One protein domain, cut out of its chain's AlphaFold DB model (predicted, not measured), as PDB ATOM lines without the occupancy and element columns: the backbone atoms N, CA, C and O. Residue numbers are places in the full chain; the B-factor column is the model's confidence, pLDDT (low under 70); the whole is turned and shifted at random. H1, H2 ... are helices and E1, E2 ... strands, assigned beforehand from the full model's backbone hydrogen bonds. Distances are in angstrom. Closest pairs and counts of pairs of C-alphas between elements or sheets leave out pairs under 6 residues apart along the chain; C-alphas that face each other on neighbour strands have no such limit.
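What this domain is: This is residues 31 to 98 and 128 to 143 of the 144 residues of an uncharacterized protein of Microthlaspi erraticum (UniProt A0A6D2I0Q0). A small hairpin of E1 and E2 with helix H1 packed beside it makes one end; helix H3 lies at the far end, past H2 and the loop of residues 84 to 98. Of 84 printed residues, under half are in named elements, in order E1, E2, H1, H2, H3; the class is mixed, the sheet antiparallel. The whole is only just loose, close to extended, with radius of gyration of the C-alphas 17.7 A and spans 49 by 30 by 26 A.

Where its parts are: E1, residues 45 to 49, begins at C-alpha (-48.437, -41.750, 35.310); E2 is residues 57 to 61. H1, residues 66 to 78, measures 18.4 A; H2 is residues 80 to 83. H3, residues 128 to 141, measures 20.1 A, ending at C-alpha (-35.769, -5.502, 45.083).

How they stand to each other: In the E1 and E2 hairpin, N 46 and O 60 are within hydrogen-bond range, 2.9 A. The closest C-alphas of E1 and H1, Tyr 49 and Val 73, are 7.7 A apart. H1 and H2 are close but not clearly touching. H3 is apart from H1. H1 and H3 have every O i to N i+4 pair within range; H2 is too short for one.

The domain as a whole: Residues 99 to 127 are not printed, a gap of 28.5 A between C-alphas 98 and 128. The model's pLDDT is under 70 at residues 31 to 32, 84 to 98 and 139 to 143.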
ATOM      1  N   LEU A  31     -46.825 -27.003  56.943       69.69
ATOM      2  CA  LEU A  31     -47.764 -25.900  57.174       69.69
ATOM      3  C   LEU A  31     -47.745 -24.840  56.060       69.69
ATOM      4  O   LEU A  31     -48.706 -24.093  55.904       69.69
ATOM      5  N   ARG A  32     -46.647 -24.765  55.304       69.19
ATOM      6  CA  ARG A  32     -46.424 -23.844  54.181       69.19
ATOM      7  C   ARG A  32     -46.466 -24.548  52.827       69.19
ATOM      8  O   ARG A  32     -46.178 -23.918  51.812       69.19
ATOM      9  N   ALA A  33     -46.806 -25.837  52.795       75.69
ATOM     10  CA  ALA A  33     -46.948 -26.555  51.542       75.69
ATOM     11  C   ALA A  33     -48.051 -25.904  50.689       75.69
ATOM     12  O   ALA A  33     -49.147 -25.647  51.201       75.69
ATOM     13  N   PRO A  34     -47.793 -25.634  49.396       73.25
ATOM     14  CA  PRO A  34     -48.817 -25.131  48.499       73.25
ATOM     15  C   PRO A  34     -50.003 -26.096  48.469       73.25
ATOM     16  O   PRO A  34     -49.834 -27.294  48.230       73.25
ATOM     17  N   LYS A  35     -51.210 -25.572  48.691       76.44
ATOM     18  CA  LYS A  35     -52.444 -26.329  48.467       76.44
ATOM     19  C   LYS A  35     -52.642 -26.456  46.958       76.44
ATOM     20  O   LYS A  35     -53.145 -25.534  46.324       76.44
ATOM     21  N   ALA A  36     -52.162 -27.556  46.389       77.19
ATOM     22  CA  ALA A  36     -52.263 -27.835  44.965       77.19
ATOM     23  C   ALA A  36     -53.529 -28.650  44.667       77.19
ATOM     24  O   ALA A  36     -53.747 -29.706  45.257       77.19
ATOM     25  N   GLU A  37     -54.342 -28.183  43.723       86.19
ATOM     26  CA  GLU A  37     -55.433 -28.973  43.152       86.19
ATOM     27  C   GLU A  37     -54.850 -29.949  42.119       86.19
ATOM     28  O   GLU A  37     -54.384 -29.546  41.048       86.19
ATOM     29  N   LEU A  38     -54.824 -31.242  42.456       90.38
ATOM     30  CA  LEU A  38     -54.291 -32.280  41.576       90.38
ATOM     31  C   LEU A  38     -55.259 -32.579  40.431       90.38
ATOM     32  O   LEU A  38     -56.457 -32.770  40.634       90.38
ATOM     33  N   LYS A  39     -54.720 -32.658  39.215       92.56
ATOM     34  CA  LYS A  39     -55.484 -33.023  38.020       92.56
ATOM     35  C   LYS A  39     -55.459 -34.535  37.819       92.56
ATOM     36  O   LYS A  39     -54.574 -35.229  38.311       92.56
ATOM     37  N   GLN A  40     -56.408 -35.044  37.042       93.56
ATOM     38  CA  GLN A  40     -56.327 -36.423  36.573       93.56
ATOM     39  C   GLN A  40     -55.122 -36.587  35.641       93.56
ATOM     40  O   GLN A  40     -54.894 -35.761  34.754       93.56
ATOM     41  N   LEU A  41     -54.350 -37.647  35.867       95.88
ATOM     42  CA  LEU A  41     -53.179 -37.977  35.066       95.88
ATOM     43  C   LEU A  41     -53.548 -38.967  33.952       95.88
ATOM     44  O   LEU A  41     -54.439 -39.799  34.141       95.88
ATOM     45  N   PRO A  42     -52.863 -38.911  32.798       95.88
ATOM     46  CA  PRO A  42     -53.001 -39.927  31.765       95.88
ATOM     47  C   PRO A  42     -52.504 -41.298  32.255       95.88
ATOM     48  O   PRO A  42     -51.713 -41.402  33.197       95.88
ATOM     49  N   VAL A  43     -52.954 -42.360  31.579       94.19
ATOM     50  CA  VAL A  43     -52.522 -43.741  31.845       94.19
ATOM     51  C   VAL A  43     -50.998 -43.848  31.787       94.19
ATOM     52  O   VAL A  43     -50.362 -43.345  30.864       94.19
ATOM     53  N   GLY A  44     -50.422 -44.527  32.779       94.06
ATOM     54  CA  GLY A  44     -48.976 -44.715  32.897       94.06
ATOM     55  C   GLY A  44     -48.268 -43.676  33.767       94.06
ATOM     56  O   GLY A  44     -47.065 -43.800  33.969       94.06
ATOM     57  N   LEU A  45     -48.980 -42.697  34.333       96.69
ATOM     58  CA  LEU A  45     -48.437 -41.750  35.310       96.69
ATOM     59  C   LEU A  45     -49.167 -41.854  36.652       96.69
ATOM     60  O   LEU A  45     -50.343 -42.207  36.713       96.69
ATOM     61  N   ARG A  46     -48.464 -41.529  37.738       95.19
ATOM     62  CA  ARG A  46     -49.027 -41.473  39.092       95.19
ATOM     63  C   ARG A  46     -48.348 -40.401  39.937       95.19
ATOM     64  O   ARG A  46     -47.231 -39.983  39.633       95.19
ATOM     65  N   TYR A  47     -49.028 -39.982  40.996       94.44
ATOM     66  CA  TYR A  47     -48.467 -39.064  41.978       94.44
ATOM     67  C   TYR A  47     -47.640 -39.804  43.027       94.44
ATOM     68  O   TYR A  47     -48.001 -40.890  43.479       94.44
ATOM     69  N   GLU A  48     -46.541 -39.172  43.410       94.44
ATOM     70  CA  GLU A  48     -45.714 -39.493  44.567       94.44
ATOM     71  C   GLU A  48     -45.458 -38.213  45.362       94.44
ATOM     72  O   GLU A  48     -45.591 -37.111  44.830       94.44
ATOM     73  N   TYR A  49     -45.087 -38.339  46.635       91.44
ATOM     74  CA  TYR A  49     -45.018 -37.185  47.533       91.44
ATOM     75  C   TYR A  49     -43.648 -37.038  48.190       91.44
ATOM     76  O   TYR A  49     -43.091 -37.962  48.798       91.44
ATOM     77  N   LEU A  50     -43.089 -35.832  48.080       89.25
ATOM     78  CA  LEU A  50     -41.784 -35.526  48.660       89.25
ATOM     79  C   LEU A  50     -41.881 -35.174  50.148       89.25
ATOM     80  O   LEU A  50     -40.928 -35.462  50.877       89.25
ATOM     81  N   GLY A  51     -42.996 -34.591  50.597       85.50
ATOM     82  CA  GLY A  51     -43.220 -34.187  51.984       85.50
ATOM     83  C   GLY A  51     -44.197 -35.083  52.757       85.50
ATOM     84  O   GLY A  51     -44.858 -35.948  52.180       85.50
ATOM     85  N   PRO A  52     -44.291 -34.902  54.086       83.31
ATOM     86  CA  PRO A  52     -45.269 -35.607  54.915       83.31
ATOM     87  C   PRO A  52     -46.697 -35.136  54.592       83.31
ATOM     88  O   PRO A  52     -46.883 -34.045  54.053       83.31
ATOM     89  N   ASN A  53     -47.710 -35.934  54.946       85.25
ATOM     90  CA  ASN A  53     -49.129 -35.640  54.682       85.25
ATOM     91  C   ASN A  53     -49.441 -35.357  53.200       85.25
ATOM     92  O   ASN A  53     -50.214 -34.451  52.904       85.25
ATOM     93  N   GLU A  54     -48.802 -36.085  52.278       86.88
ATOM     94  CA  GLU A  54     -49.036 -35.942  50.831       86.88
ATOM     95  C   GLU A  54     -48.768 -34.519  50.300       86.88
ATOM     96  O   GLU A  54     -49.372 -34.036  49.343       86.88
ATOM     97  N   THR A  55     -47.817 -33.823  50.924       86.94
ATOM     98  CA  THR A  55     -47.368 -32.507  50.467       86.94
ATOM     99  C   THR A  55     -46.301 -32.633  49.380       86.94
ATOM    100  O   THR A  55     -45.513 -33.583  49.355       86.94
ATOM    101  N   TYR A  56     -46.252 -31.640  48.488       86.25
ATOM    102  CA  TYR A  56     -45.291 -31.560  47.378       86.25
ATOM    103  C   TYR A  56     -45.396 -32.751  46.406       86.25
ATOM    104  O   TYR A  56     -44.509 -33.613  46.373       86.25
ATOM    105  N   PRO A  57     -46.495 -32.809  45.631       91.19
ATOM    106  CA  PRO A  57     -46.731 -33.864  44.654       91.19
ATOM    107  C   PRO A  57     -45.717 -33.795  43.505       91.19
ATOM    108  O   PRO A  57     -45.477 -32.733  42.930       91.19
ATOM    109  N   VAL A  58     -45.169 -34.948  43.131       91.12
ATOM    110  CA  VAL A  58     -44.362 -35.160  41.926       91.12
ATOM    111  C   VAL A  58     -45.022 -36.215  41.047       91.12
ATOM    112  O   VAL A  58     -45.634 -37.160  41.540       91.12
ATOM    113  N   ILE A  59     -44.922 -36.045  39.730       94.75
ATOM    114  CA  ILE A  59     -45.478 -36.989  38.758       94.75
ATOM    115  C   ILE A  59     -44.375 -37.968  38.367       94.75
ATOM    116  O   ILE A  59     -43.308 -37.556  37.915       94.75
ATOM    117  N   VAL A  60     -44.640 -39.262  38.528       95.50
ATOM    118  CA  VAL A  60     -43.712 -40.342  38.175       95.50
ATOM    119  C   VAL A  60     -44.385 -41.355  37.255       95.50
ATOM    120  O   VAL A  60     -45.612 -41.407  37.145       95.50
ATOM    121  N   ASN A  61     -43.577 -42.184  36.595       96.31
ATOM    122  CA  ASN A  61     -44.085 -43.282  35.782       96.31
ATOM    123  C   ASN A  61     -44.714 -44.363  36.683       96.31
ATOM    124  O   ASN A  61     -44.119 -44.799  37.670       96.31
ATOM    125  N   ALA A  62     -45.927 -44.793  36.342       95.56
ATOM    126  CA  ALA A  62     -46.668 -45.808  37.080       95.56
ATOM    127  C   ALA A  62     -46.081 -47.219  36.944       95.56
ATOM    128  O   ALA A  62     -46.365 -48.066  37.786       95.56
ATOM    129  N   ALA A  63     -45.248 -47.459  35.930       96.19
ATOM    130  CA  ALA A  63     -44.558 -48.727  35.722       96.19
ATOM    131  C   ALA A  63     -43.338 -48.931  36.640       96.19
ATOM    132  O   ALA A  63     -42.777 -50.023  36.648       96.19
ATOM    133  N   LEU A  64     -42.914 -47.907  37.396       95.62
ATOM    134  CA  LEU A  64     -41.792 -48.034  38.329       95.62
ATOM    135  C   LEU A  64     -42.130 -49.001  39.464       95.62
ATOM    136  O   LEU A  64     -43.197 -48.917  40.078       95.62
ATOM    137  N   THR A  65     -41.174 -49.867  39.793       96.62
ATOM    138  CA  THR A  65     -41.254 -50.726  40.978       96.62
ATOM    139  C   THR A  65     -41.250 -49.891  42.260       96.62
ATOM    140  O   THR A  65     -40.896 -48.701  42.272       96.62
ATOM    141  N   LYS A  66     -41.655 -50.498  43.381       94.62
ATOM    142  CA  LYS A  66     -41.671 -49.806  44.679       94.62
ATOM    143  C   LYS A  66     -40.261 -49.400  45.099       94.62
ATOM    144  O   LYS A  66     -40.067 -48.316  45.642       94.62
ATOM    145  N   GLU A  67     -39.287 -50.245  44.797       96.75
ATOM    146  CA  GLU A  67     -37.875 -50.063  45.101       96.75
ATOM    147  C   GLU A  67     -37.287 -48.897  44.295       96.75
ATOM    148  O   GLU A  67     -36.693 -47.984  44.871       96.75
ATOM    149  N   GLU A  68     -37.521 -48.867  42.979       96.12
ATOM    150  CA  GLU A  68     -37.090 -47.765  42.106       96.12
ATOM    151  C   GLU A  68     -37.744 -46.444  42.505       96.12
ATOM    152  O   GLU A  68     -37.081 -45.408  42.574       96.12
ATOM    153  N   THR A  69     -39.037 -46.482  42.829       95.81
ATOM    154  CA  THR A  69     -39.767 -45.302  43.295       95.81
ATOM    155  C   THR A  69     -39.174 -44.777  44.601       95.81
ATOM    156  O   THR A  69     -38.946 -43.575  44.734       95.81
ATOM    157  N   ALA A  70     -38.876 -45.653  45.564       94.62
ATOM    158  CA  ALA A  70     -38.286 -45.253  46.838       94.62
ATOM    159  C   ALA A  70     -36.899 -44.617  46.651       94.62
ATOM    160  O   ALA A  70     -36.594 -43.601  47.284       94.62
ATOM    161  N   LEU A  71     -36.074 -45.178  45.760       96.44
ATOM    162  CA  LEU A  71     -34.771 -44.615  45.402       96.44
ATOM    163  C   LEU A  71     -34.912 -43.241  44.738       96.44
ATOM    164  O   LEU A  71     -34.220 -42.303  45.140       96.44
ATOM    165  N   LEU A  72     -35.837 -43.107  43.786       94.62
ATOM    166  CA  LEU A  72     -36.133 -41.850  43.108       94.62
ATOM    167  C   LEU A  72     -36.577 -40.780  44.108       94.62
ATOM    168  O   LEU A  72     -35.961 -39.722  44.191       94.62
ATOM    169  N   VAL A  73     -37.597 -41.061  44.918       93.56
ATOM    170  CA  VAL A  73     -38.127 -40.117  45.912       93.56
ATOM    171  C   VAL A  73     -37.048 -39.716  46.921       93.56
ATOM    172  O   VAL A  73     -36.964 -38.548  47.303       93.56
ATOM    173  N   ARG A  74     -36.180 -40.648  47.332       93.56
ATOM    174  CA  ARG A  74     -35.039 -40.343  48.204       93.56
ATOM    175  C   ARG A  74     -34.082 -39.343  47.556       93.56
ATOM    176  O   ARG A  74     -33.698 -38.372  48.209       93.56
ATOM    177  N   GLU A  75     -33.716 -39.555  46.295       93.94
ATOM    178  CA  GLU A  75     -32.804 -38.650  45.589       93.94
ATOM    179  C   GLU A  75     -33.459 -37.283  45.337       93.94
ATOM    180  O   GLU A  75     -32.849 -36.243  45.589       93.94
ATOM    181  N   LEU A  76     -34.744 -37.256  44.968       91.75
ATOM    182  CA  LEU A  76     -35.512 -36.019  44.800       91.75
ATOM    183  C   LEU A  76     -35.609 -35.218  46.109       91.75
ATOM    184  O   LEU A  76     -35.445 -34.000  46.099       91.75
ATOM    185  N   ARG A  77     -35.791 -35.877  47.263       89.00
ATOM    186  CA  ARG A  77     -35.773 -35.215  48.584       89.00
ATOM    187  C   ARG A  77     -34.410 -34.604  48.919       89.00
ATOM    188  O   ARG A  77     -34.349 -33.548  49.556       89.00
ATOM    189  N   LYS A  78     -33.317 -35.242  48.496       89.25
ATOM    190  CA  LYS A  78     -31.948 -34.735  48.675       89.25
ATOM    191  C   LYS A  78     -31.688 -33.510  47.796       89.25
ATOM    192  O   LYS A  78     -31.115 -32.534  48.274       89.25
ATOM    193  N   HIS A  79     -32.195 -33.521  46.565       86.31
ATOM    194  CA  HIS A  79     -32.041 -32.441  45.586       86.31
ATOM    195  C   HIS A  79     -33.262 -31.511  45.484       86.31
ATOM    196  O   HIS A  79     -33.426 -30.803  44.496       86.31
ATOM    197  N   ARG A  80     -34.097 -31.444  46.527       80.12
ATOM    198  CA  ARG A  80     -35.365 -30.688  46.526       80.12
ATOM    199  C   ARG A  80     -35.245 -29.210  46.136       80.12
ATOM    200  O   ARG A  80     -36.153 -28.683  45.505       80.12
ATOM    201  N   LYS A  81     -34.112 -28.566  46.447       75.25
ATOM    202  CA  LYS A  81     -33.822 -27.171  46.060       75.25
ATOM    203  C   LYS A  81     -33.699 -26.969  44.544       75.25
ATOM    204  O   LYS A  81     -33.906 -25.870  44.071       75.25
ATOM    205  N   ALA A  82     -33.352 -28.013  43.795       76.12
ATOM    206  CA  ALA A  82     -33.267 -27.947  42.338       76.12
ATOM    207  C   ALA A  82     -34.624 -28.197  41.654       76.12
ATOM    208  O   ALA A  82     -34.770 -27.901  40.475       76.12
ATOM    209  N   LEU A  83     -35.597 -28.780  42.372       74.88
ATOM    210  CA  LEU A  83     -36.913 -29.148  41.833       74.88
ATOM    211  C   LEU A  83     -37.948 -28.047  42.040       74.88
ATOM    212  O   LEU A  83     -38.722 -27.733  41.140       74.88
ATOM    213  N   GLY A  84     -37.984 -27.491  43.249       66.06
ATOM    214  CA  GLY A  84     -38.794 -26.326  43.541       66.06
ATOM    215  C   GLY A  84     -37.984 -25.097  43.209       66.06
ATOM    216  O   GLY A  84     -37.297 -24.608  44.092       66.06
ATOM    217  N   TYR A  85     -38.067 -24.609  41.974       58.22
ATOM    218  CA  TYR A  85     -37.769 -23.202  41.742       58.22
ATOM    219  C   TYR A  85     -38.787 -22.410  42.575       58.22
ATOM    220  O   TYR A  85     -39.961 -22.327  42.206       58.22
ATOM    221  N   SER A  86     -38.382 -21.900  43.740       58.47
ATOM    222  CA  SER A  86     -39.132 -20.840  44.408       58.47
ATOM    223  C   SER A  86     -39.181 -19.637  43.465       58.47
ATOM    224  O   SER A  86     -38.299 -19.458  42.621       58.47
ATOM    225  N   LEU A  87     -40.169 -18.755  43.625       54.66
ATOM    226  CA  LEU A  87     -40.079 -17.421  43.018       54.66
ATOM    227  C   LEU A  87     -38.782 -16.707  43.449       54.66
ATOM    228  O   LEU A  87     -38.247 -15.904  42.690       54.66
ATOM    229  N   ASP A  88     -38.231 -17.081  44.606       52.66
ATOM    230  CA  ASP A  88     -36.922 -16.632  45.084       52.66
ATOM    231  C   ASP A  88     -35.747 -17.266  44.318       52.66
ATOM    232  O   ASP A  88     -34.701 -16.646  44.181       52.66
ATOM    233  N   ASP A  89     -35.890 -18.476  43.772       55.09
ATOM    234  CA  ASP A  89     -34.868 -19.111  42.921       55.09
ATOM    235  C   ASP A  89     -34.948 -18.609  41.468       55.09
ATOM    236  O   ASP A  89     -34.004 -18.755  40.695       55.09
ATOM    237  N   LEU A  90     -36.080 -17.994  41.102       56.81
ATOM    238  CA  LEU A  90     -36.248 -17.177  39.899       56.81
ATOM    239  C   LEU A  90     -35.700 -15.756  40.081       56.81
ATOM    240  O   LEU A  90     -35.815 -14.962  39.141       56.81
ATOM    241  N   THR A  91     -35.118 -15.422  41.248       53.72
ATOM    242  CA  THR A  91     -34.351 -14.178  41.394       53.72
ATOM    243  C   THR A  91     -33.345 -14.143  40.258       53.72
ATOM    244  O   THR A  91     -32.541 -15.056  40.073       53.72
ATOM    245  N   GLY A  92     -33.556 -13.153  39.390       57.41
ATOM    246  CA  GLY A  92     -33.068 -13.157  38.026       57.41
ATOM    247  C   GLY A  92     -31.578 -13.430  37.946       57.41
ATOM    248  O   GLY A  92     -30.837 -13.187  38.898       57.41
ATOM    249  N   ILE A  93     -31.161 -13.916  36.773       58.00
ATOM    250  CA  ILE A  93     -29.754 -14.044  36.401       58.00
ATOM    251  C   ILE A  93     -28.997 -12.878  37.028       58.00
ATOM    252  O   ILE A  93     -29.352 -11.728  36.754       58.00
ATOM    253  N   SER A  94     -28.049 -13.179  37.926       61.41
ATOM    254  CA  SER A  94     -27.355 -12.132  38.675       61.41
ATOM    255  C   SER A  94     -26.932 -11.045  37.688       61.41
ATOM    256  O   SER A  94     -26.375 -11.383  36.638       61.41
ATOM    257  N   PRO A  95     -27.173  -9.758  37.977       58.00
ATOM    258  CA  PRO A  95     -26.668  -8.681  37.136       58.00
ATOM    259  C   PRO A  95     -25.157  -8.819  36.876       58.00
ATOM    260  O   PRO A  95     -24.678  -8.437  35.815       58.00
ATOM    261  N   GLU A  96     -24.417  -9.443  37.801       60.06
ATOM    262  CA  GLU A  96     -22.998  -9.783  37.638       60.06
ATOM    263  C   GLU A  96     -22.765 -10.927  36.637       60.06
ATOM    264  O   GLU A  96     -21.780 -10.914  35.906       60.06
ATOM    265  N   LEU A  97     -23.672 -11.906  36.576       60.16
ATOM    266  CA  LEU A  97     -23.602 -13.045  35.654       60.16
ATOM    267  C   LEU A  97     -24.084 -12.693  34.239       60.16
ATOM    268  O   LEU A  97     -23.720 -13.381  33.288       60.16
ATOM    269  N   CYS A  98     -24.923 -11.663  34.078       54.44
ATOM    270  CA  CYS A  98     -25.542 -11.346  32.792       54.44
ATOM    271  C   CYS A  98     -25.822  -9.852  32.607       54.44
ATOM    272  O   CYS A  98     -26.941  -9.426  32.317       54.44
ATOM    273  N   LYS A 128     -51.790   0.305  33.381       96.62
ATOM    274  CA  LYS A 128     -51.986  -0.907  34.187       96.62
ATOM    275  C   LYS A 128     -50.820  -1.884  34.030       96.62
ATOM    276  O   LYS A 128     -50.326  -2.386  35.039       96.62
ATOM    277  N   GLU A 129     -50.357  -2.116  32.804       95.50
ATOM    278  CA  GLU A 129     -49.238  -3.035  32.573       95.50
ATOM    279  C   GLU A 129     -47.916  -2.470  33.106       95.50
ATOM    280  O   GLU A 129     -47.172  -3.193  33.761       95.50
ATOM    281  N   ILE A 130     -47.662  -1.164  32.949       94.94
ATOM    282  CA  ILE A 130     -46.492  -0.503  33.552       94.94
ATOM    283  C   ILE A 130     -46.507  -0.657  35.074       94.94
ATOM    284  O   ILE A 130     -45.490  -1.015  35.659       94.94
ATOM    285  N   MET A 131     -47.650  -0.437  35.731       94.56
ATOM    286  CA  MET A 131     -47.760  -0.601  37.186       94.56
ATOM    287  C   MET A 131     -47.512  -2.045  37.625       94.56
ATOM    288  O   MET A 131     -46.881  -2.273  38.653       94.56
ATOM    289  N   LYS A 132     -47.982  -3.025  36.848       93.00
ATOM    290  CA  LYS A 132     -47.727  -4.447  37.100       93.00
ATOM    291  C   LYS A 132     -46.244  -4.788  36.955       93.00
ATOM    292  O   LYS A 132     -45.713  -5.486  37.812       93.00
ATOM    293  N   LEU A 133     -45.583  -4.263  35.919       88.50
ATOM    294  CA  LEU A 133     -44.138  -4.402  35.746       88.50
ATOM    295  C   LEU A 133     -43.412  -3.787  36.943       88.50
ATOM    296  O   LEU A 133     -42.698  -4.507  37.630       88.50
ATOM    297  N   LEU A 134     -43.650  -2.504  37.243       88.19
ATOM    298  CA  LEU A 134     -43.013  -1.787  38.355       88.19
ATOM    299  C   LEU A 134     -43.172  -2.520  39.687       88.19
ATOM    300  O   LEU A 134     -42.193  -2.679  40.407       88.19
ATOM    301  N   LYS A 135     -44.376  -3.022  39.980       85.44
ATOM    302  CA  LYS A 135     -44.624  -3.825  41.175       85.44
ATOM    303  C   LYS A 135     -43.750  -5.084  41.204       85.44
ATOM    304  O   LYS A 135     -43.104  -5.333  42.212       85.44
ATOM    305  N   GLY A 136     -43.676  -5.826  40.096       76.00
ATOM    306  CA  GLY A 136     -42.811  -7.004  39.989       76.00
ATOM    307  C   GLY A 136     -41.331  -6.689  40.239       76.00
ATOM    308  O   GLY A 136     -40.660  -7.442  40.937       76.00
ATOM    309  N   TRP A 137     -40.830  -5.551  39.746       73.75
ATOM    310  CA  TRP A 137     -39.463  -5.094  40.034       73.75
ATOM    311  C   TRP A 137     -39.266  -4.708  41.507       73.75
ATOM    312  O   TRP A 137     -38.237  -5.042  42.091       73.75
ATOM    313  N   SER A 138     -40.239  -4.029  42.124       74.62
ATOM    314  CA  SER A 138     -40.181  -3.670  43.548       74.62
ATOM    315  C   SER A 138     -40.177  -4.902  44.451       74.62
ATOM    316  O   SER A 138     -39.373  -4.977  45.380       74.62
ATOM    317  N   ASP A 139     -41.020  -5.886  44.142       68.56
ATOM    318  CA  ASP A 139     -41.090  -7.151  44.873       68.56
ATOM    319  C   ASP A 139     -39.751  -7.912  44.781       68.56
ATOM    320  O   ASP A 139     -39.288  -8.445  45.784       68.56
ATOM    321  N   LEU A 140     -39.060  -7.863  43.632       57.44
ATOM    322  CA  LEU A 140     -37.708  -8.423  43.464       57.44
ATOM    323  C   LEU A 140     -36.623  -7.652  44.237       57.44
ATOM    324  O   LEU A 140     -35.665  -8.252  44.715       57.44
ATOM    325  N   SER A 141     -36.754  -6.330  44.369       57.69
ATOM    326  CA  SER A 141     -35.769  -5.502  45.083       57.69
ATOM    327  C   SER A 141     -35.837  -5.629  46.609       57.69
ATOM    328  O   SER A 141     -34.820  -5.454  47.274       57.69
ATOM    329  N   ASN A 142     -37.006  -5.978  47.160       52.09
ATOM    330  CA  ASN A 142     -37.228  -6.172  48.599       52.09
ATOM    331  C   ASN A 142     -36.799  -7.561  49.114       52.09
ATOM    332  O   ASN A 142     -36.929  -7.836  50.305       52.09
ATOM    333  N   ILE A 143     -36.323  -8.440  48.228       49.47
ATOM    334  CA  ILE A 143     -35.817  -9.785  48.558       49.47
ATOM    335  C   ILE A 143     -34.295  -9.759  48.847       49.47
ATOM    336  O   ILE A 143     -33.714 -10.784  49.200       49.47
TER     337      ILE A 143